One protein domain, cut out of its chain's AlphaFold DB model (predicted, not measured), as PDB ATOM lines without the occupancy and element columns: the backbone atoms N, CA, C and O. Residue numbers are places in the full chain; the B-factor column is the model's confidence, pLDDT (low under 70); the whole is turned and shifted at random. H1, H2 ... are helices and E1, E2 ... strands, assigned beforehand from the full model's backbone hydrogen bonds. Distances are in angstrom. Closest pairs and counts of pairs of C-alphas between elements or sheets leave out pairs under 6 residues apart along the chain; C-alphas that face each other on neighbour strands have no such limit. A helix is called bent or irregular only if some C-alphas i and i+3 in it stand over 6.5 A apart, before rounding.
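Overview. This is residues 403 to 550 and 600 to 616 of the 790 residues of an uncharacterized protein of Rhizophagus irregularis (UniProt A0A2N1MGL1). A twisted sheet of six strands, E1 to E6, forms a long wall, and a smaller sheet, E7 to E9, lies partly over one of its faces, coming nearest at E3 and with the far ends of E8 and E9 running on beyond the wall to a cut. The hairpin of E1 and E2 makes one edge of the wall and turns off where E2 bends, while the long link after E2 crosses the other face; the short helices H1 and H2 sit at one end of E5, and H3 sits by E6. The printed part has 165 residues, with nine named strands and three named helices in the order E1 E2 E3 E4 E5 H1 H2 E6 E7 E8 E9 H3. The larger sheet runs E1 E2 E3 E4 E5 E6 and is mixed, the smaller runs E7 E8 E9 and is antiparallel, and the class is mostly strand. The whole is compact, with a radius of gyration of the C-alphas of 17.2 A and spans of 56 by 42 by 31 A.

Arrangement. E1, residues 404 to 410, and E2, residues 416 to 425, form an antiparallel hairpin, with N 407 and O 422 3.0 A apart, within hydrogen-bond range. E2 bends by 99 degrees at residue 419. E3, residues 447 to 457, is parallel to E2 at 46 degrees, with N 423 and O 449 at 2.8 A, and bends by 52 degrees at residue 452. E3, E4, residues 460 to 468, and E5, residues 472 to 481, make a meander, each strand the antiparallel neighbour of the one before; N 450 and O 466 are 2.8 A apart, N 465 and O 476 2.9 A. H1, residues 488 to 491, and H2, residues 493 to 496, only just touch, only at the corner, with 3 pairs of C-alphas within 8 A; the closest are those of Lys 489 and Lys 495, 5.1 A. H2 is on the six-stranded sheet, at the sheet's level with a height of 2.7 A; its closest C-alpha pair with E5 is Gly 496 and Asn 480, 4.4 A. E6, residues 499 to 505, is an edge strand and antiparallel to E5 at 174 degrees, with N 475 and O 502 at 2.9 A. E7, residues 520 to 526, and E8, residues 539 to 549, form an antiparallel hairpin, with N 522 and O 542 at 2.8 A. E9, residues 601 to 610, is antiparallel to E8, with N 543 and O 607 at 2.9 A. Between the sheets, the closest C-alphas of E3 and E7 are those of Leu 452 and Cys 526, 7.9 A; E6 and E9 are apart. H3, residues 612 to 615, only grazes the larger sheet with residues 613 to 615; its closest C-alpha pair with E6 is Ile 614 and Tyr 502, 6.3 A. The three helices are too short for an O i to N i+4 pair; the one O i to N i+3 pair is within range in H2 and in H3, not in H1.

Along the chain. E1 begins at C-alpha 404, (-34.494, 8.957, -10.378). From first to last C-alpha E3 measures 29.3 A, E4 26.3 A, E5 29.0 A, E8 32.6 A and E9 29.9 A. H1 is irregular, but only just: C-alphas 488 and 491 are 6.6 A apart. E8 ends at C-alpha 549, (-22.941, -14.348, 16.425), and H3 ends at C-alpha 615, (-17.646, 18.358, 4.936).

Size, cuts and confidence. The two C-alphas farthest apart, those of Glu 488 and Asp 600, are 57.3 A apart. Residues 551 to 599 are not printed, and C-alphas 550 and 600 are 7.0 A apart across this cut. The links E2 to E3, E6 to E7 and E7 to E8 are long, with 21, 14 and 12 residues. The mean pLDDT of the printed part is 76.4; 40 residues are under 70, among them 403 to 409 and 526 to 537.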
ATOM      1  N   GLN A 403     -38.190  11.897 -10.309       48.09
ATOM      2  CA  GLN A 403     -38.014  10.454 -10.442       48.09
ATOM      3  C   GLN A 403     -36.551  10.184 -10.819       48.09
ATOM      4  O   GLN A 403     -36.088  10.661 -11.853       48.09
ATOM      5  N   ASN A 404     -35.819   9.437  -9.991       52.44
ATOM      6  CA  ASN A 404     -34.494   8.957 -10.378       52.44
ATOM      7  C   ASN A 404     -34.663   7.926 -11.500       52.44
ATOM      8  O   ASN A 404     -35.334   6.910 -11.297       52.44
ATOM      9  N   LEU A 405     -34.049   8.157 -12.659       55.03
ATOM     10  CA  LEU A 405     -33.974   7.126 -13.693       55.03
ATOM     11  C   LEU A 405     -32.976   6.055 -13.252       55.03
ATOM     12  O   LEU A 405     -31.879   6.392 -12.806       55.03
ATOM     13  N   LYS A 406     -33.349   4.778 -13.409       60.94
ATOM     14  CA  LYS A 406     -32.382   3.678 -13.397       60.94
ATOM     15  C   LYS A 406     -31.787   3.550 -14.797       60.94
ATOM     16  O   LYS A 406     -32.538   3.375 -15.754       60.94
ATOM     17  N   ILE A 407     -30.466   3.626 -14.902       67.06
ATOM     18  CA  ILE A 407     -29.717   3.419 -16.149       67.06
ATOM     19  C   ILE A 407     -28.973   2.077 -16.050       67.06
ATOM     20  O   ILE A 407     -28.504   1.714 -14.970       67.06
ATOM     21  N   GLU A 408     -28.898   1.329 -17.154       59.84
ATOM     22  CA  GLU A 408     -28.044   0.138 -17.267       59.84
ATOM     23  C   GLU A 408     -26.622   0.565 -17.666       59.84
ATOM     24  O   GLU A 408     -26.456   1.357 -18.594       59.84
ATOM     25  N   ASP A 409     -25.605   0.066 -16.959       63.88
ATOM     26  CA  ASP A 409     -24.195   0.286 -17.311       63.88
ATOM     27  C   ASP A 409     -23.714  -0.733 -18.356       63.88
ATOM     28  O   ASP A 409     -24.342  -1.776 -18.543       63.88
ATOM     29  N   GLU A 410     -22.561  -0.494 -18.977       70.75
ATOM     30  CA  GLU A 410     -21.904  -1.458 -19.872       70.75
ATOM     31  C   GLU A 410     -20.600  -1.983 -19.252       70.75
ATOM     32  O   GLU A 410     -19.727  -1.218 -18.836       70.75
ATOM     33  N   LYS A 411     -20.435  -3.309 -19.221       69.44
ATOM     34  CA  LYS A 411     -19.165  -3.957 -18.867       69.44
ATOM     35  C   LYS A 411     -18.113  -3.703 -19.960       69.44
ATOM     36  O   LYS A 411     -18.480  -3.459 -21.110       69.44
ATOM     37  N   PRO A 412     -16.802  -3.843 -19.668       61.97
ATOM     38  CA  PRO A 412     -15.732  -3.643 -20.658       61.97
ATOM     39  C   PRO A 412     -15.804  -4.530 -21.915       61.97
ATOM     40  O   PRO A 412     -15.096  -4.271 -22.884       61.97
ATOM     41  N   ASP A 413     -16.641  -5.573 -21.916       65.00
ATOM     42  CA  ASP A 413     -16.919  -6.448 -23.060       65.00
ATOM     43  C   ASP A 413     -18.196  -6.069 -23.846       65.00
ATOM     44  O   ASP A 413     -18.642  -6.838 -24.702       65.00
ATOM     45  N   GLY A 414     -18.793  -4.908 -23.552       65.69
ATOM     46  CA  GLY A 414     -19.984  -4.370 -24.217       65.69
ATOM     47  C   GLY A 414     -21.310  -5.021 -23.806       65.69
ATOM     48  O   GLY A 414     -22.309  -4.841 -24.501       65.69
ATOM     49  N   LYS A 415     -21.348  -5.808 -22.720       73.31
ATOM     50  CA  LYS A 415     -22.594  -6.398 -22.193       73.31
ATOM     51  C   LYS A 415     -23.197  -5.537 -21.074       73.31
ATOM     52  O   LYS A 415     -22.434  -4.990 -20.279       73.31
ATOM     53  N   PRO A 416     -24.535  -5.459 -20.938       72.25
ATOM     54  CA  PRO A 416     -25.166  -4.678 -19.875       72.25
ATOM     55  C   PRO A 416     -24.848  -5.248 -18.483       72.25
ATOM     56  O   PRO A 416     -25.057  -6.439 -18.220       72.25
ATOM     57  N   ASP A 417     -24.368  -4.400 -17.571       77.94
ATOM     58  CA  ASP A 417     -24.074  -4.777 -16.192       77.94
ATOM     59  C   ASP A 417     -25.338  -4.774 -15.329       77.94
ATOM     60  O   ASP A 417     -25.684  -3.804 -14.654       77.94
ATOM     61  N   ARG A 418     -26.008  -5.926 -15.300       78.19
ATOM     62  CA  ARG A 418     -27.198  -6.153 -14.469       78.19
ATOM     63  C   ARG A 418     -26.949  -6.062 -12.958       78.19
ATOM     64  O   ARG A 418     -27.928  -6.076 -12.215       78.19
ATOM     65  N   LYS A 419     -25.693  -5.996 -12.500       80.75
ATOM     66  CA  LYS A 419     -25.339  -5.812 -11.086       80.75
ATOM     67  C   LYS A 419     -24.983  -4.365 -10.729       80.75
ATOM     68  O   LYS A 419     -24.862  -4.069  -9.542       80.75
ATOM     69  N   HIS A 420     -24.849  -3.460 -11.703       83.56
ATOM     70  CA  HIS A 420     -24.625  -2.039 -11.436       83.56
ATOM     71  C   HIS A 420     -25.937  -1.243 -11.537       83.56
ATOM     72  O   HIS A 420     -26.485  -1.021 -12.614       83.56
ATOM     73  N   ASN A 421     -26.452  -0.793 -10.393       82.81
ATOM     74  CA  ASN A 421     -27.643   0.051 -10.321       82.81
ATOM     75  C   ASN A 421     -27.237   1.535 -10.382       82.81
ATOM     76  O   ASN A 421     -26.782   2.078  -9.377       82.81
ATOM     77  N   ILE A 422     -27.403   2.210 -11.523       80.75
ATOM     78  CA  ILE A 422     -27.102   3.650 -11.647       80.75
ATOM     79  C   ILE A 422     -28.375   4.480 -11.474       80.75
ATOM     80  O   ILE A 422     -29.368   4.217 -12.148       80.75
ATOM     81  N   TYR A 423     -28.319   5.520 -10.636       80.00
ATOM     82  CA  TYR A 423     -29.401   6.479 -10.403       80.00
ATOM     83  C   TYR A 423     -28.956   7.937 -10.612       80.00
ATOM     84  O   TYR A 423     -27.982   8.405 -10.011       80.00
ATOM     85  N   CYS A 424     -29.721   8.695 -11.404       72.38
ATOM     86  CA  CYS A 424     -29.526  10.137 -11.597       72.38
ATOM     87  C   CYS A 424     -30.848  10.902 -11.815       72.38
ATOM     88  O   CYS A 424     -31.887  10.310 -12.122       72.38
ATOM     89  N   ASP A 425     -30.795  12.236 -11.688       66.50
ATOM     90  CA  ASP A 425     -31.873  13.140 -12.125       66.50
ATOM     91  C   ASP A 425     -32.178  12.917 -13.620       66.50
ATOM     92  O   ASP A 425     -31.255  12.845 -14.434       66.50
ATOM     93  N   VAL A 426     -33.463  12.949 -13.995       60.53
ATOM     94  CA  VAL A 426     -33.967  12.820 -15.387       60.53
ATOM     95  C   VAL A 426     -33.220  13.701 -16.404       60.53
ATOM     96  O   VAL A 426     -33.029  13.309 -17.551       60.53
ATOM     97  N   ASN A 427     -32.785  14.891 -15.985       61.03
ATOM     98  CA  ASN A 427     -32.178  15.901 -16.856       61.03
ATOM     99  C   ASN A 427     -30.643  15.778 -16.979       61.03
ATOM    100  O   ASN A 427     -30.007  16.673 -17.538       61.03
ATOM    101  N   ILE A 428     -30.031  14.724 -16.429       67.31
ATOM    102  CA  ILE A 428     -28.575  14.539 -16.399       67.31
ATOM    103  C   ILE A 428     -28.206  13.255 -17.146       67.31
ATOM    104  O   ILE A 428     -28.508  12.157 -16.693       67.31
ATOM    105  N   ASN A 429     -27.483  13.390 -18.261       66.19
ATOM    106  CA  ASN A 429     -26.841  12.261 -18.938       66.19
ATOM    107  C   ASN A 429     -25.572  11.854 -18.162       66.19
ATOM    108  O   ASN A 429     -24.452  12.199 -18.546       66.19
ATOM    109  N   PHE A 430     -25.771  11.219 -17.008       71.62
ATOM    110  CA  PHE A 430     -24.707  10.779 -16.113       71.62
ATOM    111  C   PHE A 430     -24.120   9.451 -16.597       71.62
ATOM    112  O   PHE A 430     -24.838   8.462 -16.737       71.62
ATOM    113  N   LYS A 431     -22.798   9.418 -16.780       76.44
ATOM    114  CA  LYS A 431     -22.021   8.176 -16.797       76.44
ATOM    115  C   LYS A 431     -21.237   8.072 -15.485       76.44
ATOM    116  O   LYS A 431     -20.726   9.105 -15.043       76.44
ATOM    117  N   PRO A 432     -21.115   6.878 -14.879       78.12
ATOM    118  CA  PRO A 432     -20.248   6.683 -13.726       78.12
ATOM    119  C   PRO A 432     -18.807   7.096 -14.043       78.12
ATOM    120  O   PRO A 432     -18.289   6.794 -15.118       78.12
ATOM    121  N   ILE A 433     -18.163   7.777 -13.098       85.62
ATOM    122  CA  ILE A 433     -16.728   8.093 -13.148       85.62
ATOM    123  C   ILE A 433     -15.883   6.935 -12.594       85.62
ATOM    124  O   ILE A 433     -14.715   6.801 -12.944       85.62
ATOM    125  N   VAL A 434     -16.492   6.066 -11.781       82.50
ATOM    126  CA  VAL A 434     -15.984   4.742 -11.387       82.50
ATOM    127  C   VAL A 434     -17.128   3.725 -11.422       82.50
ATOM    128  O   VAL A 434     -18.283   4.099 -11.224       82.50
ATOM    129  N   SER A 435     -16.839   2.443 -11.651       74.94
ATOM    130  CA  SER A 435     -17.867   1.385 -11.689       74.94
ATOM    131  C   SER A 435     -17.545   0.177 -10.805       74.94
ATOM    132  O   SER A 435     -18.454  -0.333 -10.161       74.94
ATOM    133  N   ASP A 436     -16.286  -0.255 -10.712       76.56
ATOM    134  CA  ASP A 436     -15.810  -1.256  -9.746       76.56
ATOM    135  C   ASP A 436     -14.587  -0.706  -8.992       76.56
ATOM    136  O   ASP A 436     -13.647  -0.202  -9.614       76.56
ATOM    137  N   LYS A 437     -14.656  -0.742  -7.654       81.69
ATOM    138  CA  LYS A 437     -13.628  -0.296  -6.696       81.69
ATOM    139  C   LYS A 437     -13.707  -1.074  -5.369       81.69
ATOM    140  O   LYS A 437     -13.424  -0.521  -4.306       81.69
ATOM    141  N   GLU A 438     -14.078  -2.356  -5.410       84.56
ATOM    142  CA  GLU A 438     -13.890  -3.284  -4.278       84.56
ATOM    143  C   GLU A 438     -13.139  -4.560  -4.723       84.56
ATOM    144  O   GLU A 438     -13.695  -5.655  -4.662       84.56
ATOM    145  N   PRO A 439     -11.861  -4.469  -5.152       81.44
ATOM    146  CA  PRO A 439     -11.104  -5.601  -5.718       81.44
ATOM    147  C   PRO A 439     -10.924  -6.803  -4.768       81.44
ATOM    148  O   PRO A 439     -10.556  -7.893  -5.211       81.44
ATOM    149  N   TRP A 440     -11.199  -6.624  -3.471       80.75
ATOM    150  CA  TRP A 440     -11.269  -7.685  -2.460       80.75
ATOM    151  C   TRP A 440     -12.510  -8.585  -2.574       80.75
ATOM    152  O   TRP A 440     -12.518  -9.664  -1.985       80.75
ATOM    153  N   VAL A 441     -13.545  -8.183  -3.317       78.25
ATOM    154  CA  VAL A 441     -14.761  -8.981  -3.514       78.25
ATOM    155  C   VAL A 441     -14.528 -10.050  -4.587       78.25
ATOM    156  O   VAL A 441     -14.092  -9.780  -5.710       78.25
ATOM    157  N   LEU A 442     -14.830 -11.309  -4.257       70.44
ATOM    158  CA  LEU A 442     -14.621 -12.438  -5.164       70.44
ATOM    159  C   LEU A 442     -15.720 -12.552  -6.230       70.44
ATOM    160  O   LEU A 442     -16.598 -13.406  -6.170       70.44
ATOM    161  N   GLY A 443     -15.587 -11.734  -7.274       71.69
ATOM    162  CA  GLY A 443     -16.387 -11.826  -8.495       71.69
ATOM    163  C   GLY A 443     -17.364 -10.668  -8.654       71.69
ATOM    164  O   GLY A 443     -17.255  -9.647  -7.989       71.69
ATOM    165  N   ASP A 444     -18.302 -10.828  -9.581       73.69
ATOM    166  CA  ASP A 444     -19.304  -9.816  -9.916       73.69
ATOM    167  C   ASP A 444     -20.296  -9.623  -8.756       73.69
ATOM    168  O   ASP A 444     -20.945 -10.588  -8.346       73.69
ATOM    169  N   TYR A 445     -20.465  -8.398  -8.252       80.94
ATOM    170  CA  TYR A 445     -21.284  -8.091  -7.071       80.94
ATOM    171  C   TYR A 445     -22.278  -6.951  -7.331       80.94
ATOM    172  O   TYR A 445     -22.032  -6.080  -8.170       80.94
ATOM    173  N   GLU A 446     -23.426  -6.971  -6.636       84.25
ATOM    174  CA  GLU A 446     -24.404  -5.881  -6.743       84.25
ATOM    175  C   GLU A 446     -23.869  -4.619  -6.064       84.25
ATOM    176  O   GLU A 446     -23.465  -4.645  -4.900       84.25
ATOM    177  N   ARG A 447     -23.899  -3.511  -6.804       88.88
ATOM    178  CA  ARG A 447     -23.410  -2.201  -6.376       88.88
ATOM    179  C   ARG A 447     -24.278  -1.093  -6.955       88.88
ATOM    180  O   ARG A 447     -24.818  -1.221  -8.053       88.88
ATOM    181  N   THR A 448     -24.442  -0.012  -6.204       87.62
ATOM    182  CA  THR A 448     -25.395   1.055  -6.532       87.62
ATOM    183  C   THR A 448     -24.710   2.412  -6.538       87.62
ATOM    184  O   THR A 448     -24.144   2.817  -5.525       87.62
ATOM    185  N   SER A 449     -24.798   3.126  -7.660       87.62
ATOM    186  CA  SER A 449     -24.188   4.441  -7.859       87.62
ATOM    187  C   SER A 449     -25.231   5.546  -7.985       87.62
ATOM    188  O   SER A 449     -26.182   5.434  -8.757       87.62
ATOM    189  N   TYR A 450     -25.010   6.650  -7.276       86.38
ATOM    190  CA  TYR A 450     -25.841   7.850  -7.292       86.38
ATOM    191  C   TYR A 450     -25.027   9.069  -7.738       86.38
ATOM    192  O   TYR A 450     -23.964   9.365  -7.184       86.38
ATOM    193  N   CYS A 451     -25.561   9.827  -8.693       84.88
ATOM    194  CA  CYS A 451     -25.026  11.134  -9.070       84.88
ATOM    195  C   CYS A 451     -25.401  12.195  -8.013       84.88
ATOM    196  O   CYS A 451     -26.519  12.714  -8.025       84.88
ATOM    197  N   LEU A 452     -24.471  12.555  -7.117       80.56
ATOM    198  CA  LEU A 452     -24.674  13.621  -6.120       80.56
ATOM    199  C   LEU A 452     -24.558  15.023  -6.738       80.56
ATOM    200  O   LEU A 452     -25.306  15.933  -6.378       80.56
ATOM    201  N   TYR A 453     -23.625  15.196  -7.676       80.00
ATOM    202  CA  TYR A 453     -23.431  16.435  -8.429       80.00
ATOM    203  C   TYR A 453     -22.947  16.130  -9.843       80.00
ATOM    204  O   TYR A 453     -22.139  15.229 -10.049       80.00
ATOM    205  N   TYR A 454     -23.401  16.934 -10.798       80.44
ATOM    206  CA  TYR A 454     -22.857  16.975 -12.146       80.44
ATOM    207  C   TYR A 454     -23.026  18.388 -12.702       80.44
ATOM    208  O   TYR A 454     -24.120  18.959 -12.650       80.44
ATOM    209  N   ASN A 455     -21.953  18.948 -13.248       80.69
ATOM    210  CA  ASN A 455     -21.949  20.260 -13.880       80.69
ATOM    211  C   ASN A 455     -21.009  20.249 -15.087       80.69
ATOM    212  O   ASN A 455     -19.833  19.924 -14.944       80.69
ATOM    213  N   LYS A 456     -21.508  20.632 -16.270       80.19
ATOM    214  CA  LYS A 456     -20.699  20.755 -17.490       80.19
ATOM    215  C   LYS A 456     -20.688  22.199 -17.986       80.19
ATOM    216  O   LYS A 456     -21.634  22.666 -18.618       80.19
ATOM    217  N   LYS A 457     -19.591  22.913 -17.718       78.62
ATOM    218  CA  LYS A 457     -19.361  24.296 -18.164       78.62
ATOM    219  C   LYS A 457     -18.462  24.287 -19.397       78.62
ATOM    220  O   LYS A 457     -17.238  24.322 -19.290       78.62
ATOM    221  N   ARG A 458     -19.086  24.267 -20.581       77.94
ATOM    222  CA  ARG A 458     -18.431  24.054 -21.887       77.94
ATOM    223  C   ARG A 458     -17.717  22.694 -21.931       77.94
ATOM    224  O   ARG A 458     -18.369  21.688 -22.191       77.94
ATOM    225  N   THR A 459     -16.413  22.680 -21.668       76.31
ATOM    226  CA  THR A 459     -15.516  21.515 -21.745       76.31
ATOM    227  C   THR A 459     -15.126  20.986 -20.366       76.31
ATOM    228  O   THR A 459     -14.727  19.830 -20.254       76.31
ATOM    229  N   LEU A 460     -15.281  21.809 -19.319       80.75
ATOM    230  CA  LEU A 460     -15.026  21.439 -17.933       80.75
ATOM    231  C   LEU A 460     -16.235  20.686 -17.362       80.75
ATOM    232  O   LEU A 460     -17.336  21.241 -17.298       80.75
ATOM    233  N   THR A 461     -16.016  19.451 -16.924       84.31
ATOM    234  CA  THR A 461     -16.961  18.620 -16.174       84.31
ATOM    235  C   THR A 461     -16.521  18.509 -14.715       84.31
ATOM    236  O   THR A 461     -15.360  18.237 -14.423       84.31
ATOM    237  N   GLU A 462     -17.455  18.738 -13.794       87.44
ATOM    238  CA  GLU A 462     -17.290  18.531 -12.352       87.44
ATOM    239  C   GLU A 462     -18.393  17.575 -11.878       87.44
ATOM    240  O   GLU A 462     -19.581  17.886 -12.005       87.44
ATOM    241  N   THR A 463     -17.997  16.404 -11.375       86.94
ATOM    242  CA  THR A 463     -18.894  15.273 -11.090       86.94
ATOM    243  C   THR A 463     -18.586  14.668  -9.724       86.94
ATOM    244  O   THR A 463     -17.434  14.329  -9.456       86.94
ATOM    245  N   LEU A 464     -19.616  14.467  -8.895       87.69
ATOM    246  CA  LEU A 464     -19.540  13.730  -7.630       87.69
ATOM    247  C   LEU A 464     -20.456  12.504  -7.682       87.69
ATOM    248  O   LEU A 464     -21.673  12.631  -7.847       87.69
ATOM    249  N   GLN A 465     -19.862  11.325  -7.503       89.62
ATOM    250  CA  GLN A 465     -20.537  10.030  -7.479       89.62
ATOM    251  C   GLN A 465     -20.424   9.407  -6.087       89.62
ATOM    252  O   GLN A 465     -19.328   9.218  -5.569       89.62
ATOM    253  N   LEU A 466     -21.564   9.032  -5.517       90.62
ATOM    254  CA  LEU A 466     -21.662   8.122  -4.379       90.62
ATOM    255  C   LEU A 466     -21.802   6.698  -4.924       90.62
ATOM    256  O   LEU A 466     -22.657   6.476  -5.775       90.62
ATOM    257  N   ILE A 467     -21.020   5.743  -4.428       90.81
ATOM    258  CA  ILE A 467     -21.187   4.312  -4.718       90.81
ATOM    259  C   ILE A 467     -21.322   3.523  -3.412       90.81
ATOM    260  O   ILE A 467     -20.558   3.709  -2.466       90.81
ATOM    261  N   VAL A 468     -22.326   2.650  -3.366       90.31
ATOM    262  CA  VAL A 468     -22.566   1.670  -2.303       90.31
ATOM    263  C   VAL A 468     -22.219   0.301  -2.876       90.31
ATOM    264  O   VAL A 468     -22.883  -0.162  -3.807       90.31
ATOM    265  N   GLY A 469     -21.151  -0.304  -2.366       88.19
ATOM    266  CA  GLY A 469     -20.715  -1.648  -2.728       88.19
ATOM    267  C   GLY A 469     -21.237  -2.721  -1.768       88.19
ATOM    268  O   GLY A 469     -22.168  -2.490  -0.998       88.19
ATOM    269  N   ARG A 470     -20.598  -3.893  -1.794       85.38
ATOM    270  CA  ARG A 470     -20.850  -5.024  -0.893       85.38
ATOM    271  C   ARG A 470     -20.461  -4.706   0.550       85.38
ATOM    272  O   ARG A 470     -21.166  -5.116   1.470       85.38
ATOM    273  N   SER A 471     -19.342  -4.003   0.737       86.50
ATOM    274  CA  SER A 471     -18.715  -3.789   2.052       86.50
ATOM    275  C   SER A 471     -18.476  -2.317   2.402       86.50
ATOM    276  O   SER A 471     -18.315  -1.967   3.575       86.50
ATOM    277  N   THR A 472     -18.463  -1.438   1.395       91.62
ATOM    278  CA  THR A 472     -18.078  -0.031   1.541       91.62
ATOM    279  C   THR A 472     -19.081   0.943   0.932       91.62
ATOM    280  O   THR A 472     -19.811   0.635  -0.009       91.62
ATOM    281  N   VAL A 473     -19.082   2.161   1.472       92.94
ATOM    282  CA  VAL A 473     -19.685   3.344   0.852       92.94
ATOM    283  C   VAL A 473     -18.549   4.290   0.499       92.94
ATOM    284  O   VAL A 473     -17.766   4.657   1.372       92.94
ATOM    285  N   GLN A 474     -18.450   4.681  -0.766       93.94
ATOM    286  CA  GLN A 474     -17.354   5.493  -1.290       93.94
ATOM    287  C   GLN A 474     -17.913   6.720  -2.013       93.94
ATOM    288  O   GLN A 474     -18.975   6.644  -2.634       93.94
ATOM    289  N   ILE A 475     -17.201   7.846  -1.960       91.75
ATOM    290  CA  ILE A 475     -17.566   9.057  -2.701       91.75
ATOM    291  C   ILE A 475     -16.365   9.535  -3.503       91.75
ATOM    292  O   ILE A 475     -15.288   9.803  -2.961       91.75
ATOM    293  N   TRP A 476     -16.592   9.624  -4.807       92.06
ATOM    294  CA  TRP A 476     -15.612   9.924  -5.832       92.06
ATOM    295  C   TRP A 476     -15.923  11.265  -6.480       92.06
ATOM    296  O   TRP A 476     -17.081  11.577  -6.765       92.06
ATOM    297  N   HIS A 477     -14.877  12.036  -6.746       90.19
ATOM    298  CA  HIS A 477     -14.935  13.338  -7.392       90.19
ATOM    299  C   HIS A 477     -14.052  13.311  -8.641       90.19
ATOM    300  O   HIS A 477     -12.927  12.819  -8.603       90.19
ATOM    301  N   GLN A 478     -14.542  13.849  -9.754       89.69
ATOM    302  CA  GLN A 478     -13.727  14.134 -10.932       89.69
ATOM    303  C   GLN A 478     -13.947  15.580 -11.385       89.69
ATOM    304  O   GLN A 478     -15.088  16.018 -11.543       89.69
ATOM    305  N   ILE A 479     -12.848  16.299 -11.630       87.94
ATOM    306  CA  ILE A 479     -12.833  17.612 -12.292       87.94
ATOM    307  C   ILE A 479     -11.958  17.478 -13.537       87.94
ATOM    308  O   ILE A 479     -10.731  17.460 -13.442       87.94
ATOM    309  N   ASN A 480     -12.586  17.360 -14.703       86.00
ATOM    310  CA  ASN A 480     -11.927  17.054 -15.970       86.00
ATOM    311  C   ASN A 480     -12.231  18.145 -17.006       86.00
ATOM    312  O   ASN A 480     -13.299  18.745 -16.990       86.00
ATOM    313  N   ASP A 481     -11.299  18.410 -17.917       82.19
ATOM    314  CA  ASP A 481     -11.502  19.312 -19.054       82.19
ATOM    315  C   ASP A 481     -11.273  18.519 -20.341       82.19
ATOM    316  O   ASP A 481     -10.153  18.089 -20.628       82.19
ATOM    317  N   GLU A 482     -12.341  18.269 -21.096       75.25
ATOM    318  CA  GLU A 482     -12.313  17.404 -22.283       75.25
ATOM    319  C   GLU A 482     -11.357  17.921 -23.370       75.25
ATOM    320  O   GLU A 482     -10.767  17.116 -24.089       75.25
ATOM    321  N   ASN A 483     -11.137  19.239 -23.444       75.25
ATOM    322  CA  ASN A 483     -10.342  19.866 -24.502       75.25
ATOM    323  C   ASN A 483      -8.856  20.067 -24.158       75.25
ATOM    324  O   ASN A 483      -8.092  20.449 -25.044       75.25
ATOM    325  N   LYS A 484      -8.428  19.836 -22.910       75.75
ATOM    326  CA  LYS A 484      -7.024  20.016 -22.502       75.75
ATOM    327  C   LYS A 484      -6.153  18.817 -22.864       75.75
ATOM    328  O   LYS A 484      -6.528  17.666 -22.631       75.75
ATOM    329  N   LEU A 485      -4.939  19.081 -23.344       74.12
ATOM    330  CA  LEU A 485      -3.907  18.058 -23.526       74.12
ATOM    331  C   LEU A 485      -3.468  17.497 -22.165       74.12
ATOM    332  O   LEU A 485      -3.479  18.212 -21.169       74.12
ATOM    333  N   LYS A 486      -3.012  16.233 -22.103       69.81
ATOM    334  CA  LYS A 486      -2.640  15.580 -20.824       69.81
ATOM    335  C   LYS A 486      -1.656  16.395 -19.961       69.81
ATOM    336  O   LYS A 486      -1.800  16.392 -18.747       69.81
ATOM    337  N   ARG A 487      -0.726  17.137 -20.580       66.12
ATOM    338  CA  ARG A 487       0.220  18.041 -19.889       66.12
ATOM    339  C   ARG A 487      -0.465  19.260 -19.256       66.12
ATOM    340  O   ARG A 487      -0.110  19.696 -18.174       66.12
ATOM    341  N   GLU A 488      -1.500  19.792 -19.899       68.00
ATOM    342  CA  GLU A 488      -2.282  20.942 -19.416       68.00
ATOM    343  C   GLU A 488      -3.277  20.547 -18.309       68.00
ATOM    344  O   GLU A 488      -3.800  21.409 -17.595       68.00
ATOM    345  N   LYS A 489      -3.541  19.241 -18.157       74.62
ATOM    346  CA  LYS A 489      -4.325  18.682 -17.051       74.62
ATOM    347  C   LYS A 489      -3.522  18.510 -15.763       74.62
ATOM    348  O   LYS A 489      -4.131  18.255 -14.735       74.62
ATOM    349  N   GLU A 490      -2.203  18.715 -15.762       72.44
ATOM    350  CA  GLU A 490      -1.371  18.627 -14.546       72.44
ATOM    351  C   GLU A 490      -1.786  19.635 -13.455       72.44
ATOM    352  O   GLU A 490      -1.552  19.397 -12.274       72.44
ATOM    353  N   HIS A 491      -2.477  20.719 -13.830       74.44
ATOM    354  CA  HIS A 491      -3.079  21.688 -12.906       74.44
ATOM    355  C   HIS A 491      -4.505  21.325 -12.431       74.44
ATOM    356  O   HIS A 491      -5.118  22.107 -11.704       74.44
ATOM    357  N   LEU A 492      -5.073  20.193 -12.863       79.50
ATOM    358  CA  LEU A 492      -6.368  19.690 -12.390       79.50
ATOM    359  C   LEU A 492      -6.176  18.710 -11.216       79.50
ATOM    360  O   LEU A 492      -5.179  17.978 -11.188       79.50
ATOM    361  N   PRO A 493      -7.136  18.627 -10.274       79.56
ATOM    362  CA  PRO A 493      -7.163  17.578  -9.253       79.56
ATOM    363  C   PRO A 493      -7.010  16.181  -9.869       79.56
ATOM    364  O   PRO A 493      -7.626  15.884 -10.891       79.56
ATOM    365  N   ASN A 494      -6.127  15.365  -9.285       84.25
ATOM    366  CA  ASN A 494      -5.680  14.063  -9.805       84.25
ATOM    367  C   ASN A 494      -5.414  14.026 -11.330       84.25
ATOM    368  O   ASN A 494      -5.744  13.063 -12.016       84.25
ATOM    369  N   LYS A 495      -4.845  15.106 -11.890       85.50
ATOM    370  CA  LYS A 495      -4.550  15.255 -13.328       85.50
ATOM    371  C   LYS A 495      -5.782  15.114 -14.246       85.50
ATOM    372  O   LYS A 495      -5.645  14.851 -15.441       85.50
ATOM    373  N   GLY A 496      -6.983  15.323 -13.702       81.38
ATOM    374  CA  GLY A 496      -8.267  15.177 -14.392       81.38
ATOM    375  C   GLY A 496      -8.903  13.785 -14.296       81.38
ATOM    376  O   GLY A 496     -10.012  13.606 -14.802       81.38
ATOM    377  N   GLU A 497      -8.247  12.817 -13.654       87.56
ATOM    378  CA  GLU A 497      -8.818  11.500 -13.349       87.56
ATOM    379  C   GLU A 497      -9.695  11.554 -12.074       87.56
ATOM    380  O   GLU A 497      -9.611  12.522 -11.306       87.56
ATOM    381  N   PRO A 498     -10.566  10.559 -11.819       90.38
ATOM    382  CA  PRO A 498     -11.343  10.483 -10.580       90.38
ATOM    383  C   PRO A 498     -10.442  10.364  -9.341       90.38
ATOM    384  O   PRO A 498      -9.365   9.777  -9.403       90.38
ATOM    385  N   PHE A 499     -10.885  10.879  -8.196       90.75
ATOM    386  CA  PHE A 499     -10.224  10.682  -6.904       90.75
ATOM    387  C   PHE A 499     -11.236  10.504  -5.770       90.75
ATOM    388  O   PHE A 499     -12.376  10.962  -5.849       90.75
ATOM    389  N   LEU A 500     -10.800   9.843  -4.701       92.50
ATOM    390  CA  LEU A 500     -11.615   9.572  -3.520       92.50
ATOM    391  C   LEU A 500     -11.657  10.792  -2.578       92.50
ATOM    392  O   LEU A 500     -10.621  11.380  -2.238       92.50
ATOM    393  N   GLU A 501     -12.856  11.156  -2.123       89.88
ATOM    394  CA  GLU A 501     -13.067  12.157  -1.064       89.88
ATOM    395  C   GLU A 501     -13.467  11.525   0.271       89.88
ATOM    396  O   GLU A 501     -13.065  12.017   1.323       89.88
ATOM    397  N   TYR A 502     -14.219  10.422   0.238       92.06
ATOM    398  CA  TYR A 502     -14.732   9.748   1.431       92.06
ATOM    399  C   TYR A 502     -14.835   8.239   1.199       92.06
ATOM    400  O   TYR A 502     -15.233   7.795   0.121       92.06
ATOM    401  N   ILE A 503     -14.542   7.458   2.237       93.44
ATOM    402  CA  ILE A 503     -14.858   6.030   2.324       93.44
ATOM    403  C   ILE A 503     -15.364   5.705   3.731       93.44
ATOM    404  O   ILE A 503     -14.861   6.240   4.715       93.44
ATOM    405  N   TRP A 504     -16.330   4.798   3.820       93.12
ATOM    406  CA  TRP A 504     -16.769   4.132   5.043       93.12
ATOM    407  C   TRP A 504     -16.916   2.626   4.781       93.12
ATOM    408  O   TRP A 504     -17.214   2.222   3.657       93.12
ATOM    409  N   THR A 505     -16.712   1.793   5.804       89.12
ATOM    410  CA  THR A 505     -16.727   0.323   5.702       89.12
ATOM    411  C   THR A 505     -17.616  -0.296   6.778       89.12
ATOM    412  O   THR A 505     -17.540   0.129   7.931       89.12
ATOM    413  N   ASN A 506     -18.357  -1.354   6.446       83.12
ATOM    414  CA  ASN A 506     -19.210  -2.088   7.394       83.12
ATOM    415  C   ASN A 506     -18.450  -2.927   8.443       83.12
ATOM    416  O   ASN A 506     -19.059  -3.342   9.420       83.12
ATOM    417  N   ARG A 507     -17.136  -3.143   8.266       76.69
ATOM    418  CA  ARG A 507     -16.229  -3.861   9.191       76.69
ATOM    419  C   ARG A 507     -16.542  -5.338   9.478       76.69
ATOM    420  O   ARG A 507     -15.893  -5.921  10.338       76.69
ATOM    421  N   ILE A 508     -17.445  -5.962   8.723       76.25
ATOM    422  CA  ILE A 508     -17.802  -7.380   8.904       76.25
ATOM    423  C   ILE A 508     -16.555  -8.277   8.751       76.25
ATOM    424  O   ILE A 508     -15.838  -8.116   7.752       76.25
ATOM    425  N   PRO A 509     -16.307  -9.225   9.678       70.25
ATOM    426  CA  PRO A 509     -15.214 -10.191   9.581       70.25
ATOM    427  C   PRO A 509     -15.192 -10.949   8.246       70.25
ATOM    428  O   PRO A 509     -16.232 -11.297   7.687       70.25
ATOM    429  N   VAL A 510     -13.994 -11.232   7.720       66.88
ATOM    430  CA  VAL A 510     -13.822 -11.788   6.358       66.88
ATOM    431  C   VAL A 510     -14.477 -13.169   6.201       66.88
ATOM    432  O   VAL A 510     -14.983 -13.495   5.133       66.88
ATOM    433  N   ASN A 511     -14.524 -13.960   7.275       65.38
ATOM    434  CA  ASN A 511     -15.192 -15.263   7.320       65.38
ATOM    435  C   ASN A 511     -16.732 -15.178   7.305       65.38
ATOM    436  O   ASN A 511     -17.378 -16.195   7.069       65.38
ATOM    437  N   GLN A 512     -17.318 -13.996   7.535       69.25
ATOM    438  CA  GLN A 512     -18.769 -13.775   7.580       69.25
ATOM    439  C   GLN A 512     -19.320 -13.039   6.343       69.25
ATOM    440  O   GLN A 512     -20.507 -12.714   6.298       69.25
ATOM    441  N   GLU A 513     -18.501 -12.749   5.326       71.31
ATOM    442  CA  GLU A 513     -18.946 -12.009   4.137       71.31
ATOM    443  C   GLU A 513     -19.732 -12.904   3.157       71.31
ATOM    444  O   GLU A 513     -19.159 -13.678   2.391       71.31
ATOM    445  N   SER A 514     -21.062 -12.761   3.137       72.69
ATOM    446  CA  SER A 514     -21.989 -13.485   2.253       72.69
ATOM    447  C   SER A 514     -22.787 -12.512   1.365       72.69
ATOM    448  O   SER A 514     -22.440 -11.335   1.251       72.69
ATOM    449  N   GLU A 515     -23.805 -12.981   0.631       72.75
ATOM    450  CA  GLU A 515     -24.787 -12.093  -0.036       72.75
ATOM    451  C   GLU A 515     -25.874 -11.582   0.932       72.75
ATOM    452  O   GLU A 515     -26.646 -10.691   0.583       72.75
ATOM    453  N   GLU A 516     -25.939 -12.130   2.145       73.62
ATOM    454  CA  GLU A 516     -26.957 -11.828   3.158       73.62
ATOM    455  C   GLU A 516     -26.443 -10.760   4.128       73.62
ATOM    456  O   GLU A 516     -27.126  -9.771   4.396       73.62
ATOM    457  N   THR A 517     -25.188 -10.915   4.563       77.44
ATOM    458  CA  THR A 517     -24.461  -9.956   5.409       77.44
ATOM    459  C   THR A 517     -23.961  -8.734   4.630       77.44
ATOM    460  O   THR A 517     -23.490  -7.772   5.231       77.44
ATOM    461  N   ARG A 518     -24.090  -8.715   3.293       83.31
ATOM    462  CA  ARG A 518     -23.716  -7.561   2.457       83.31
ATOM    463  C   ARG A 518     -24.424  -6.280   2.897       83.31
ATOM    464  O   ARG A 518     -25.522  -6.304   3.454       83.31
ATOM    465  N   LEU A 519     -23.831  -5.142   2.559       87.38
ATOM    466  CA  LEU A 519     -24.422  -3.837   2.801       87.38
ATOM    467  C   LEU A 519     -25.670  -3.614   1.922       87.38
ATOM    468  O   LEU A 519     -25.626  -3.755   0.701       87.38
ATOM    469  N   GLN A 520     -26.787  -3.248   2.551       86.00
ATOM    470  CA  GLN A 520     -28.091  -3.051   1.910       86.00
ATOM    471  C   GLN A 520     -28.605  -1.626   2.154       86.00
ATOM    472  O   GLN A 520     -28.409  -1.048   3.223       86.00
ATOM    473  N   ILE A 521     -29.282  -1.035   1.166       85.88
ATOM    474  CA  ILE A 521     -29.812   0.335   1.259       85.88
ATOM    475  C   ILE A 521     -31.231   0.292   1.839       85.88
ATOM    476  O   ILE A 521     -32.136  -0.285   1.246       85.88
ATOM    477  N   SER A 522     -31.438   0.933   2.992       83.25
ATOM    478  CA  SER A 522     -32.765   1.128   3.596       83.25
ATOM    479  C   SER A 522     -33.456   2.384   3.063       83.25
ATOM    480  O   SER A 522     -34.674   2.382   2.890       83.25
ATOM    481  N   LYS A 523     -32.703   3.466   2.831       81.69
ATOM    482  CA  LYS A 523     -33.240   4.737   2.329       81.69
ATOM    483  C   LYS A 523     -32.152   5.545   1.626       81.69
ATOM    484  O   LYS A 523     -31.035   5.622   2.132       81.69
ATOM    485  N   PHE A 524     -32.495   6.199   0.520       82.31
ATOM    486  CA  PHE A 524     -31.665   7.244  -0.078       82.31
ATOM    487  C   PHE A 524     -32.536   8.416  -0.536       82.31
ATOM    488  O   PHE A 524     -33.501   8.218  -1.272       82.31
ATOM    489  N   GLU A 525     -32.201   9.626  -0.095       79.50
ATOM    490  CA  GLU A 525     -32.908  10.867  -0.428       79.50
ATOM    491  C   GLU A 525     -31.907  11.993  -0.706       79.50
ATOM    492  O   GLU A 525     -30.957  12.177   0.055       79.50
ATOM    493  N   CYS A 526     -32.152  12.784  -1.754       66.75
ATOM    494  CA  CYS A 526     -31.428  14.025  -2.034       66.75
ATOM    495  C   CYS A 526     -32.315  15.230  -1.700       66.75
ATOM    496  O   CYS A 526     -33.422  15.352  -2.227       66.75
ATOM    497  N   GLY A 527     -31.816  16.130  -0.858       60.47
ATOM    498  CA  GLY A 527     -32.424  17.428  -0.588       60.47
ATOM    499  C   GLY A 527     -32.071  18.479  -1.651       60.47
ATOM    500  O   GLY A 527     -31.177  18.269  -2.480       60.47
ATOM    501  N   PRO A 528     -32.756  19.636  -1.644       51.56
ATOM    502  CA  PRO A 528     -32.350  20.787  -2.446       51.56
ATOM    503  C   PRO A 528     -30.985  21.321  -1.982       51.56
ATOM    504  O   PRO A 528     -30.628  21.190  -0.812       51.56
ATOM    505  N   ASN A 529     -30.241  21.989  -2.870       51.97
ATOM    506  CA  ASN A 529     -29.077  22.775  -2.448       51.97
ATOM    507  C   ASN A 529     -29.530  23.853  -1.453       51.97
ATOM    508  O   ASN A 529     -30.430  24.639  -1.765       51.97
ATOM    509  N   ASP A 530     -28.882  23.929  -0.291       44.75
ATOM    510  CA  ASP A 530     -29.025  25.075   0.602       44.75
ATOM    511  C   ASP A 530     -27.967  26.142   0.288       44.75
ATOM    512  O   ASP A 530     -26.801  25.836   0.018       44.75
ATOM    513  N   SER A 531     -28.389  27.407   0.275       40.25
ATOM    514  CA  SER A 531     -27.702  28.537  -0.376       40.25
ATOM    515  C   SER A 531     -26.446  29.053   0.345       40.25
ATOM    516  O   SER A 531     -25.943  30.127   0.027       40.25
ATOM    517  N   LEU A 532     -25.918  28.280   1.295       42.56
ATOM    518  CA  LEU A 532     -24.652  28.527   1.989       42.56
ATOM    519  C   LEU A 532     -23.447  27.837   1.322       42.56
ATOM    520  O   LEU A 532     -22.312  28.245   1.566       42.56
ATOM    521  N   HIS A 533     -23.661  26.804   0.492       45.81
ATOM    522  CA  HIS A 533     -22.575  25.993  -0.082       45.81
ATOM    523  C   HIS A 533     -22.890  25.462  -1.500       45.81
ATOM    524  O   HIS A 533     -23.398  24.348  -1.654       45.81
ATOM    525  N   ASP A 534     -22.493  26.226  -2.525       50.81
ATOM    526  CA  ASP A 534     -22.857  26.113  -3.957       50.81
ATOM    527  C   ASP A 534     -22.687  24.752  -4.674       50.81
ATOM    528  O   ASP A 534     -23.214  24.581  -5.778       50.81
ATOM    529  N   LYS A 535     -21.913  23.800  -4.129       55.19
ATOM    530  CA  LYS A 535     -21.423  22.631  -4.895       55.19
ATOM    531  C   LYS A 535     -22.035  21.271  -4.570       55.19
ATOM    532  O   LYS A 535     -22.110  20.438  -5.460       55.19
ATOM    533  N   LEU A 536     -22.446  21.010  -3.334       57.12
ATOM    534  CA  LEU A 536     -22.964  19.693  -2.937       57.12
ATOM    535  C   LEU A 536     -24.471  19.776  -2.693       57.12
ATOM    536  O   LEU A 536     -24.942  20.730  -2.076       57.12
ATOM    537  N   ARG A 537     -25.211  18.756  -3.139       64.25
ATOM    538  CA  ARG A 537     -26.583  18.525  -2.676       64.25
ATOM    539  C   ARG A 537     -26.540  17.993  -1.248       64.25
ATOM    540  O   ARG A 537     -25.639  17.229  -0.894       64.25
ATOM    541  N   ASP A 538     -27.537  18.351  -0.450       70.00
ATOM    542  CA  ASP A 538     -27.821  17.598   0.768       70.00
ATOM    543  C   ASP A 538     -28.292  16.197   0.380       70.00
ATOM    544  O   ASP A 538     -29.057  16.029  -0.568       70.00
ATOM    545  N   PHE A 539     -27.844  15.181   1.110       80.44
ATOM    546  CA  PHE A 539     -28.350  13.824   0.955       80.44
ATOM    547  C   PHE A 539     -28.401  13.105   2.300       80.44
ATOM    548  O   PHE A 539     -27.671  13.436   3.243       80.44
ATOM    549  N   TYR A 540     -29.266  12.100   2.348       84.06
ATOM    550  CA  TYR A 540     -29.440  11.165   3.444       84.06
ATOM    551  C   TYR A 540     -29.367   9.751   2.866       84.06
ATOM    552  O   TYR A 540     -30.251   9.337   2.118       84.06
ATOM    553  N   LEU A 541     -28.312   9.013   3.208       86.31
ATOM    554  CA  LEU A 541     -28.184   7.584   2.947       86.31
ATOM    555  C   LEU A 541     -28.353   6.839   4.275       86.31
ATOM    556  O   LEU A 541     -27.626   7.106   5.230       86.31
ATOM    557  N   LYS A 542     -29.273   5.876   4.330       87.62
ATOM    558  CA  LYS A 542     -29.354   4.884   5.405       87.62
ATOM    559  C   LYS A 542     -29.082   3.503   4.826       87.62
ATOM    560  O   LYS A 542     -29.833   3.032   3.970       87.62
ATOM    561  N   VAL A 543     -28.032   2.860   5.323       87.19
ATOM    562  CA  VAL A 543     -27.647   1.483   5.002       87.19
ATOM    563  C   VAL A 543     -27.769   0.589   6.234       87.19
ATOM    564  O   VAL A 543     -27.774   1.074   7.366       87.19
ATOM    565  N   TYR A 544     -27.880  -0.712   6.008       86.75
ATOM    566  CA  TYR A 544     -27.894  -1.737   7.044       86.75
ATOM    567  C   TYR A 544     -27.170  -2.998   6.573       86.75
ATOM    568  O   TYR A 544     -26.993  -3.203   5.373       86.75
ATOM    569  N   TRP A 545     -26.732  -3.815   7.520       85.50
ATOM    570  CA  TRP A 545     -26.111  -5.117   7.282       85.50
ATOM    571  C   TRP A 545     -26.414  -6.057   8.450       85.50
ATOM    572  O   TRP A 545     -27.010  -5.639   9.449       85.50
ATOM    573  N   TYR A 546     -26.008  -7.316   8.315       79.44
ATOM    574  CA  TYR A 546     -26.119  -8.322   9.366       79.44
ATOM    575  C   TYR A 546     -24.732  -8.847   9.740       79.44
ATOM    576  O   TYR A 546     -23.889  -9.014   8.862       79.44
ATOM    577  N   GLU A 547     -24.509  -9.103  11.026       75.25
ATOM    578  CA  GLU A 547     -23.296  -9.733  11.561       75.25
ATOM    579  C   GLU A 547     -23.685 -11.009  12.321       75.25
ATOM    580  O   GLU A 547     -24.730 -11.043  12.979       75.25
ATOM    581  N   VAL A 548     -22.895 -12.080  12.197       71.31
ATOM    582  CA  VAL A 548     -23.235 -13.409  12.730       71.31
ATOM    583  C   VAL A 548     -22.597 -13.618  14.102       71.31
ATOM    584  O   VAL A 548     -21.377 -13.580  14.258       71.31
ATOM    585  N   ILE A 549     -23.419 -13.919  15.109       68.06
ATOM    586  CA  ILE A 549     -22.941 -14.348  16.425       68.06
ATOM    587  C   ILE A 549     -22.594 -15.841  16.357       68.06
ATOM    588  O   ILE A 549     -23.470 -16.706  16.435       68.06
ATOM    589  N   GLU A 550     -21.303 -16.152  16.264       54.94
ATOM    590  CA  GLU A 550     -20.798 -17.526  16.352       54.94
ATOM    591  C   GLU A 550     -20.954 -18.090  17.778       54.94
ATOM    592  O   GLU A 550     -20.068 -17.981  18.624       54.94
ATOM    593  N   ASP A 600     -28.039 -19.894  13.379       53.09
ATOM    594  CA  ASP A 600     -27.069 -18.828  13.609       53.09
ATOM    595  C   ASP A 600     -27.821 -17.517  13.904       53.09
ATOM    596  O   ASP A 600     -28.807 -17.172  13.248       53.09
ATOM    597  N   LYS A 601     -27.403 -16.804  14.956       62.56
ATOM    598  CA  LYS A 601     -28.059 -15.568  15.410       62.56
ATOM    599  C   LYS A 601     -27.430 -14.380  14.694       62.56
ATOM    600  O   LYS A 601     -26.225 -14.178  14.817       62.56
ATOM    601  N   MET A 602     -28.232 -13.576  14.002       66.44
ATOM    602  CA  MET A 602     -27.756 -12.360  13.337       66.44
ATOM    603  C   MET A 602     -28.122 -11.094  14.115       66.44
ATOM    604  O   MET A 602     -29.284 -10.902  14.477       66.44
ATOM    605  N   ILE A 603     -27.149 -10.200  14.309       69.31
ATOM    606  CA  ILE A 603     -27.382  -8.818  14.750       69.31
ATOM    607  C   ILE A 603     -27.599  -7.957  13.508       69.31
ATOM    608  O   ILE A 603     -26.813  -8.016  12.563       69.31
ATOM    609  N   LYS A 604     -28.651  -7.133  13.505       76.25
ATOM    610  CA  LYS A 604     -28.854  -6.111  12.473       76.25
ATOM    611  C   LYS A 604     -28.164  -4.812  12.882       76.25
ATOM    612  O   LYS A 604     -28.538  -4.206  13.882       76.25
ATOM    613  N   HIS A 605     -27.240  -4.339  12.057       77.19
ATOM    614  CA  HIS A 605     -26.590  -3.042  12.226       77.19
ATOM    615  C   HIS A 605     -27.123  -2.037  11.206       77.19
ATOM    616  O   HIS A 605     -27.438  -2.396  10.071       77.19
ATOM    617  N   GLU A 606     -27.205  -0.763  11.585       78.88
ATOM    618  CA  GLU A 606     -27.629   0.324  10.699       78.88
ATOM    619  C   GLU A 606     -26.636   1.493  10.772       78.88
ATOM    620  O   GLU A 606     -26.182   1.874  11.848       78.88
ATOM    621  N   LYS A 607     -26.317   2.103   9.625       85.25
ATOM    622  CA  LYS A 607     -25.508   3.327   9.547       85.25
ATOM    623  C   LYS A 607     -26.222   4.361   8.691       85.25
ATOM    624  O   LYS A 607     -26.716   4.075   7.601       85.25
ATOM    625  N   VAL A 608     -26.238   5.591   9.187       84.00
ATOM    626  CA  VAL A 608     -26.655   6.770   8.430       84.00
ATOM    627  C   VAL A 608     -25.405   7.535   7.998       84.00
ATOM    628  O   VAL A 608     -24.498   7.734   8.807       84.00
ATOM    629  N   ILE A 609     -25.372   7.947   6.732       84.12
ATOM    630  CA  ILE A 609     -24.334   8.785   6.124       84.12
ATOM    631  C   ILE A 609     -25.030   9.987   5.477       84.12
ATOM    632  O   ILE A 609     -26.020   9.843   4.752       84.12
ATOM    633  N   LYS A 610     -24.537  11.186   5.768       83.88
ATOM    634  CA  LYS A 610     -25.085  12.478   5.339       83.88
ATOM    635  C   LYS A 610     -23.982  13.325   4.712       83.88
ATOM    636  O   LYS A 610     -22.804  13.139   5.000       83.88
ATOM    637  N   ARG A 611     -24.370  14.363   3.962       78.25
ATOM    638  CA  ARG A 611     -23.447  15.392   3.431       78.25
ATOM    639  C   ARG A 611     -22.464  15.932   4.484       78.25
ATOM    640  O   ARG A 611     -21.305  16.178   4.152       78.25
ATOM    641  N   LYS A 612     -22.909  16.101   5.739       74.25
ATOM    642  CA  LYS A 612     -22.057  16.608   6.826       74.25
ATOM    643  C   LYS A 612     -20.808  15.745   7.038       74.25
ATOM    644  O   LYS A 612     -19.734  16.304   7.182       74.25
ATOM    645  N   ASP A 613     -20.914  14.419   6.909       73.38
ATOM    646  CA  ASP A 613     -19.836  13.467   7.222       73.38
ATOM    647  C   ASP A 613     -18.675  13.517   6.201       73.38
ATOM    648  O   ASP A 613     -17.636  12.892   6.410       73.38
ATOM    649  N   ILE A 614     -18.855  14.267   5.104       75.50
ATOM    650  CA  ILE A 614     -17.843  14.592   4.088       75.50
ATOM    651  C   ILE A 614     -17.222  15.973   4.359       75.50
ATOM    652  O   ILE A 614     -16.014  16.154   4.238       75.50
ATOM    653  N   ILE A 615     -18.059  16.962   4.701       72.56
ATOM    654  CA  ILE A 615     -17.646  18.358   4.936       72.56
ATOM    655  C   ILE A 615     -16.853  18.474   6.245       72.56
ATOM    656  O   ILE A 615     -15.825  19.147   6.304       72.56
ATOM    657  N   GLU A 616     -17.323  17.786   7.280       73.62
ATOM    658  CA  GLU A 616     -16.682  17.616   8.579       73.62
ATOM    659  C   GLU A 616     -15.492  16.652   8.405       73.62
ATOM    660  O   GLU A 616     -15.580  15.461   8.698       73.62
TER     661      GLU A 616